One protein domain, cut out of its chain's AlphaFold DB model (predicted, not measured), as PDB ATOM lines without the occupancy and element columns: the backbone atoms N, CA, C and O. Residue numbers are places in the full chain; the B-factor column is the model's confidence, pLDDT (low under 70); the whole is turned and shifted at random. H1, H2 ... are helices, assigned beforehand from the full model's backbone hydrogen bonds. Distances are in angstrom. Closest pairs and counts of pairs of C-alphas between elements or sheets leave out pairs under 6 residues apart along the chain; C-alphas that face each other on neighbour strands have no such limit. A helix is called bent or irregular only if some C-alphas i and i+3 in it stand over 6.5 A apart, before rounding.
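What this domain is: This is residues 128 to 178 of the 193 residues of an uncharacterized protein of Glomus cerebriforme (UniProt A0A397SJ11). Two long helices, H1 and H2, run opposite ways side by side, joined at one end by a looping turn; the helical pair is loosely formed, with few contacts, and its far ends stand free. The turn, residues 150 to 156, sticks out at one end with residues 151 to 156. The printed part has 51 residues with two named helices, H1 then H2, and no named strand; the class is all helix. It is loose, with a radius of gyration of the C-alphas of 13.0 A, and a rod in outline, spanning 40 by 19 by 12 A.

How they stand to each other: Start with H1, residues 128 to 149, and go on over the short link to H2, residues 157 to 178. The two helices run opposite ways at a shallow tilt of 28 degrees, with their centres 12.9 A apart. They are close but not clearly touching: look at Leu 146 and Ile 163, whose C-alphas are the closest of the two helices at 7.9 A. Residues 128 to 138 of H1 and residues 171 to 178 of H2 stand free. In H1 and H2 every O i to N i+4 pair is within hydrogen-bond range.

Where its parts are: Find C-alpha 128 at (3.976, 12.132, 26.946); from there H1 runs 31.3 A to C-alpha 149 at (25.165, 2.192, 6.118). H2 begins at C-alpha 157 at (34.879, 4.388, 10.418) and runs 31.5 A to C-alpha 178 at (15.021, 2.228, 34.776). Neither helix is bent.

The domain as a whole: The two C-alphas farthest apart, those of Tyr 128 and Asp 154, are 40.5 A apart, while the first and last printed C-alphas are 16.8 A apart. The printed part has no cut, and its link of 7 residues from H1 to H2 is short. The mean pLDDT of the printed part is 71.2; look in the B-factor column for values under 70 at residues 149 to 161, residue 163 and residues 171 to 178.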
ATOM      1  N   TYR A 128       2.962  13.142  26.623       74.38
ATOM      2  CA  TYR A 128       3.976  12.132  26.946       74.38
ATOM      3  C   TYR A 128       3.860  10.895  26.049       74.38
ATOM      4  O   TYR A 128       4.846  10.496  25.435       74.38
ATOM      5  N   GLU A 129       2.654  10.351  25.879       80.38
ATOM      6  CA  GLU A 129       2.425   9.202  24.989       80.38
ATOM      7  C   GLU A 129       2.794   9.511  23.526       80.38
ATOM      8  O   GLU A 129       3.286   8.650  22.793       80.38
ATOM      9  N   GLU A 130       2.560  10.744  23.065       87.12
ATOM     10  CA  GLU A 130       2.965  11.171  21.723       87.12
ATOM     11  C   GLU A 130       4.493  11.270  21.587       87.12
ATOM     12  O   GLU A 130       5.048  10.878  20.555       87.12
ATOM     13  N   LEU A 131       5.180  11.755  22.623       80.69
ATOM     14  CA  LEU A 131       6.640  11.816  22.665       80.69
ATOM     15  C   LEU A 131       7.271  10.419  22.674       80.69
ATOM     16  O   LEU A 131       8.193  10.190  21.893       80.69
ATOM     17  N   GLU A 132       6.744   9.472  23.456       81.75
ATOM     18  CA  GLU A 132       7.214   8.078  23.447       81.75
ATOM     19  C   GLU A 132       7.101   7.451  22.054       81.75
ATOM     20  O   GLU A 132       8.058   6.870  21.543       81.75
ATOM     21  N   LYS A 133       5.957   7.629  21.381       89.44
ATOM     22  CA  LYS A 133       5.756   7.111  20.017       89.44
ATOM     23  C   LYS A 133       6.752   7.705  19.023       89.44
ATOM     24  O   LYS A 133       7.263   6.994  18.157       89.44
ATOM     25  N   ARG A 134       7.040   9.007  19.129       86.50
ATOM     26  CA  ARG A 134       8.041   9.677  18.281       86.50
ATOM     27  C   ARG A 134       9.452   9.166  18.563       86.50
ATOM     28  O   ARG A 134      10.216   8.988  17.615       86.50
ATOM     29  N   LEU A 135       9.781   8.909  19.828       86.38
ATOM     30  CA  LEU A 135      11.070   8.354  20.227       86.38
ATOM     31  C   LEU A 135      11.269   6.953  19.636       86.38
ATOM     32  O   LEU A 135      12.247   6.742  18.927       86.38
ATOM     33  N   ILE A 136      10.299   6.051  19.820       85.94
ATOM     34  CA  ILE A 136      10.337   4.682  19.276       85.94
ATOM     35  C   ILE A 136      10.516   4.705  17.753       85.94
ATOM     36  O   ILE A 136      11.419   4.066  17.218       85.94
ATOM     37  N   LYS A 137       9.726   5.522  17.046       88.81
ATOM     38  CA  LYS A 137       9.843   5.673  15.587       88.81
ATOM     39  C   LYS A 137      11.229   6.167  15.154       88.81
ATOM     40  O   LYS A 137      11.728   5.790  14.096       88.81
ATOM     41  N   THR A 138      11.847   7.034  15.952       85.00
ATOM     42  CA  THR A 138      13.197   7.547  15.682       85.00
ATOM     43  C   THR A 138      14.251   6.462  15.897       85.00
ATOM     44  O   THR A 138      15.171   6.350  15.089       85.00
ATOM     45  N   GLU A 139      14.101   5.627  16.928       85.69
ATOM     46  CA  GLU A 139      14.985   4.480  17.175       85.69
ATOM     47  C   GLU A 139      14.922   3.455  16.036       85.69
ATOM     48  O   GLU A 139      15.964   3.021  15.545       85.69
ATOM     49  N   GLU A 140      13.721   3.122  15.555       87.12
ATOM     50  CA  GLU A 140      13.528   2.215  14.416       87.12
ATOM     51  C   GLU A 140      14.172   2.759  13.132       87.12
ATOM     52  O   GLU A 140      14.887   2.040  12.428       87.12
ATOM     53  N   MET A 141      13.974   4.052  12.848       83.56
ATOM     54  CA  MET A 141      14.614   4.725  11.714       83.56
ATOM     55  C   MET A 141      16.139   4.700  11.825       83.56
ATOM     56  O   MET A 141      16.823   4.451  10.831       83.56
ATOM     57  N   LEU A 142      16.686   4.921  13.023       83.94
ATOM     58  CA  LEU A 142      18.128   4.893  13.251       83.94
ATOM     59  C   LEU A 142      18.703   3.488  13.023       83.94
ATOM     60  O   LEU A 142      19.737   3.358  12.369       83.94
ATOM     61  N   TYR A 143      18.008   2.440  13.479       80.69
ATOM     62  CA  TYR A 143      18.370   1.044  13.212       80.69
ATOM     63  C   TYR A 143      18.369   0.712  11.714       80.69
ATOM     64  O   TYR A 143      19.284   0.046  11.225       80.69
ATOM     65  N   LEU A 144      17.374   1.190  10.962       81.56
ATOM     66  CA  LEU A 144      17.295   0.971   9.517       81.56
ATOM     67  C   LEU A 144      18.429   1.681   8.761       81.56
ATOM     68  O   LEU A 144      19.064   1.082   7.888       81.56
ATOM     69  N   VAL A 145      18.711   2.940   9.113       80.81
ATOM     70  CA  VAL A 145      19.827   3.712   8.544       80.81
ATOM     71  C   VAL A 145      21.153   3.023   8.855       80.81
ATOM     72  O   VAL A 145      21.945   2.805   7.944       80.81
ATOM     73  N   LEU A 146      21.362   2.576  10.095       72.38
ATOM     74  CA  LEU A 146      22.542   1.809  10.503       72.38
ATOM     75  C   LEU A 146      22.739   0.529   9.696       72.38
ATOM     76  O   LEU A 146      23.837   0.274   9.211       72.38
ATOM     77  N   ASN A 147      21.684  -0.267   9.526       73.94
ATOM     78  CA  ASN A 147      21.746  -1.512   8.760       73.94
ATOM     79  C   ASN A 147      21.982  -1.276   7.262       73.94
ATOM     80  O   ASN A 147      22.448  -2.172   6.563       73.94
ATOM     81  N   THR A 148      21.646  -0.096   6.750       72.50
ATOM     82  CA  THR A 148      21.908   0.281   5.355       72.50
ATOM     83  C   THR A 148      23.349   0.758   5.201       72.50
ATOM     84  O   THR A 148      24.099   0.177   4.429       72.50
ATOM     85  N   VAL A 149      23.785   1.687   6.055       65.25
ATOM     86  CA  VAL A 149      25.165   2.192   6.118       65.25
ATOM     87  C   VAL A 149      26.174   1.060   6.368       65.25
ATOM     88  O   VAL A 149      27.214   1.016   5.727       65.25
ATOM     89  N   ARG A 150      25.860   0.084   7.231       65.12
ATOM     90  CA  ARG A 150      26.713  -1.094   7.477       65.12
ATOM     91  C   ARG A 150      26.852  -2.008   6.251       65.12
ATOM     92  O   ARG A 150      27.875  -2.669   6.128       65.12
ATOM     93  N   ARG A 151      25.840  -2.087   5.380       61.66
ATOM     94  CA  ARG A 151      25.885  -2.927   4.166       61.66
ATOM     95  C   ARG A 151      26.708  -2.302   3.041       61.66
ATOM     96  O   ARG A 151      27.226  -3.045   2.219       61.66
ATOM     97  N   ASP A 152      26.854  -0.980   3.050       56.84
ATOM     98  CA  ASP A 152      27.549  -0.225   2.004       56.84
ATOM     99  C   ASP A 152      29.002   0.137   2.375       56.84
ATOM    100  O   ASP A 152      29.679   0.817   1.605       56.84
ATOM    101  N   MET A 153      29.501  -0.274   3.550       58.62
ATOM    102  CA  MET A 153      30.781   0.212   4.078       58.62
ATOM    103  C   MET A 153      31.815  -0.883   4.295       58.62
ATOM    104  O   MET A 153      31.824  -1.545   5.330       58.62
ATOM    105  N   ASP A 154      32.753  -0.935   3.351       55.81
ATOM    106  CA  ASP A 154      34.086  -1.510   3.529       55.81
ATOM    107  C   ASP A 154      35.112  -0.496   4.093       55.81
ATOM    108  O   ASP A 154      36.225  -0.916   4.377       55.81
ATOM    109  N   ASP A 155      34.808   0.809   4.305       54.66
ATOM    110  CA  ASP A 155      35.868   1.733   4.798       54.66
ATOM    111  C   ASP A 155      35.478   3.102   5.432       54.66
ATOM    112  O   ASP A 155      36.206   4.087   5.316       54.66
ATOM    113  N   THR A 156      34.351   3.242   6.145       60.62
ATOM    114  CA  THR A 156      33.931   4.566   6.694       60.62
ATOM    115  C   THR A 156      33.748   4.573   8.218       60.62
ATOM    116  O   THR A 156      32.656   4.689   8.777       60.62
ATOM    117  N   SER A 157      34.859   4.468   8.946       63.16
ATOM    118  CA  SER A 157      34.879   4.388  10.418       63.16
ATOM    119  C   SER A 157      34.287   5.612  11.150       63.16
ATOM    120  O   SER A 157      33.774   5.470  12.266       63.16
ATOM    121  N   ASP A 158      34.281   6.799  10.530       65.69
ATOM    122  CA  ASP A 158      33.865   8.059  11.172       65.69
ATOM    123  C   ASP A 158      32.336   8.181  11.333       65.69
ATOM    124  O   ASP A 158      31.829   8.503  12.413       65.69
ATOM    125  N   THR A 159      31.565   7.831  10.297       66.75
ATOM    126  CA  THR A 159      30.090   7.838  10.350       66.75
ATOM    127  C   THR A 159      29.576   6.793  11.336       66.75
ATOM    128  O   THR A 159      28.681   7.064  12.136       66.75
ATOM    129  N   THR A 160      30.204   5.618  11.344       66.81
ATOM    130  CA  THR A 160      29.887   4.528  12.271       66.81
ATOM    131  C   THR A 160      30.123   4.956  13.721       66.81
ATOM    132  O   THR A 160      29.242   4.798  14.565       66.81
ATOM    133  N   SER A 161      31.263   5.593  14.004       67.69
ATOM    134  CA  SER A 161      31.622   6.061  15.350       67.69
ATOM    135  C   SER A 161      30.689   7.159  15.873       67.69
ATOM    136  O   SER A 161      30.279   7.123  17.037       67.69
ATOM    137  N   LYS A 162      30.277   8.106  15.017       70.88
ATOM    138  CA  LYS A 162      29.299   9.149  15.379       70.88
ATOM    139  C   LYS A 162      27.934   8.556  15.724       70.88
ATOM    140  O   LYS A 162      27.308   8.998  16.687       70.88
ATOM    141  N   ILE A 163      27.493   7.527  15.002       68.81
ATOM    142  CA  ILE A 163      26.215   6.871  15.293       68.81
ATOM    143  C   ILE A 163      26.293   6.036  16.581       68.81
ATOM    144  O   ILE A 163      25.383   6.119  17.406       68.81
ATOM    145  N   TYR A 164      27.387   5.306  16.823       70.25
ATOM    146  CA  TYR A 164      27.586   4.593  18.093       70.25
ATOM    147  C   TYR A 164      27.618   5.540  19.301       70.25
ATOM    148  O   TYR A 164      27.055   5.216  20.347       70.25
ATOM    149  N   SER A 165      28.195   6.736  19.152       71.25
ATOM    150  CA  SER A 165      28.166   7.776  20.190       71.25
ATOM    151  C   SER A 165      26.741   8.244  20.511       71.25
ATOM    152  O   SER A 165      26.397   8.431  21.679       71.25
ATOM    153  N   ILE A 166      25.890   8.395  19.492       75.81
ATOM    154  CA  ILE A 166      24.481   8.775  19.670       75.81
ATOM    155  C   ILE A 166      23.695   7.640  20.339       75.81
ATOM    156  O   ILE A 166      22.982   7.890  21.308       75.81
ATOM    157  N   LEU A 167      23.869   6.393  19.890       70.88
ATOM    158  CA  LEU A 167      23.209   5.223  20.485       70.88
ATOM    159  C   LEU A 167      23.588   5.015  21.955       70.88
ATOM    160  O   LEU A 167      22.716   4.747  22.779       70.88
ATOM    161  N   SER A 168      24.868   5.171  22.295       70.25
ATOM    162  CA  SER A 168      25.342   5.056  23.676       70.25
ATOM    163  C   SER A 168      24.683   6.097  24.585       70.25
ATOM    164  O   SER A 168      24.216   5.742  25.664       70.25
ATOM    165  N   LYS A 169      24.548   7.347  24.118       73.50
ATOM    166  CA  LYS A 169      23.850   8.409  24.861       73.50
ATOM    167  C   LYS A 169      22.367   8.100  25.073       73.50
ATOM    168  O   LYS A 169      21.846   8.355  26.154       73.50
ATOM    169  N   ILE A 170      21.691   7.531  24.074       71.12
ATOM    170  CA  ILE A 170      20.276   7.138  24.184       71.12
ATOM    171  C   ILE A 170      20.101   5.999  25.199       71.12
ATOM    172  O   ILE A 170      19.213   6.069  26.046       71.12
ATOM    173  N   HIS A 171      20.971   4.986  25.175       64.31
ATOM    174  CA  HIS A 171      20.926   3.884  26.142       64.31
ATOM    175  C   HIS A 171      21.146   4.357  27.583       64.31
ATOM    176  O   HIS A 171      20.350   4.018  28.454       64.31
ATOM    177  N   THR A 172      22.132   5.226  27.828       62.94
ATOM    178  CA  THR A 172      22.360   5.786  29.172       62.94
ATOM    179  C   THR A 172      21.177   6.598  29.701       62.94
ATOM    180  O   THR A 172      20.961   6.648  30.908       62.94
ATOM    181  N   LEU A 173      20.384   7.215  28.820       60.12
ATOM    182  CA  LEU A 173      19.167   7.926  29.220       60.12
ATOM    183  C   LEU A 173      18.038   6.958  29.614       60.12
ATOM    184  O   LEU A 173      17.308   7.245  30.558       60.12
ATOM    185  N   LYS A 174      17.923   5.800  28.948       59.38
ATOM    186  CA  LYS A 174      16.963   4.741  29.317       59.38
ATOM    187  C   LYS A 174      17.323   4.051  30.632       59.38
ATOM    188  O   LYS A 174      16.432   3.727  31.413       59.38
ATOM    189  N   ASP A 175      18.609   3.839  30.897       54.34
ATOM    190  CA  ASP A 175      19.055   3.209  32.144       54.34
ATOM    191  C   ASP A 175      18.842   4.122  33.357       54.34
ATOM    192  O   ASP A 175      18.511   3.640  34.439       54.34
ATOM    193  N   LEU A 176      18.932   5.444  33.170       54.88
ATOM    194  CA  LEU A 176      18.583   6.415  34.206       54.88
ATOM    195  C   LEU A 176      17.093   6.323  34.584       54.88
ATOM    196  O   LEU A 176      16.763   6.346  35.766       54.88
ATOM    197  N   ASP A 177      16.211   6.133  33.601       50.41
ATOM    198  CA  ASP A 177      14.766   5.957  33.810       50.41
ATOM    199  C   ASP A 177      14.434   4.611  34.494       50.41
ATOM    200  O   ASP A 177      13.592   4.534  35.390       50.41
ATOM    201  N   ASN A 178      15.173   3.547  34.154       46.88
ATOM    202  CA  ASN A 178      15.021   2.228  34.776       46.88
ATOM    203  C   ASN A 178      15.617   2.139  36.191       46.88
ATOM    204  O   ASN A 178      15.064   1.431  37.028       46.88
TER     205      ASN A 178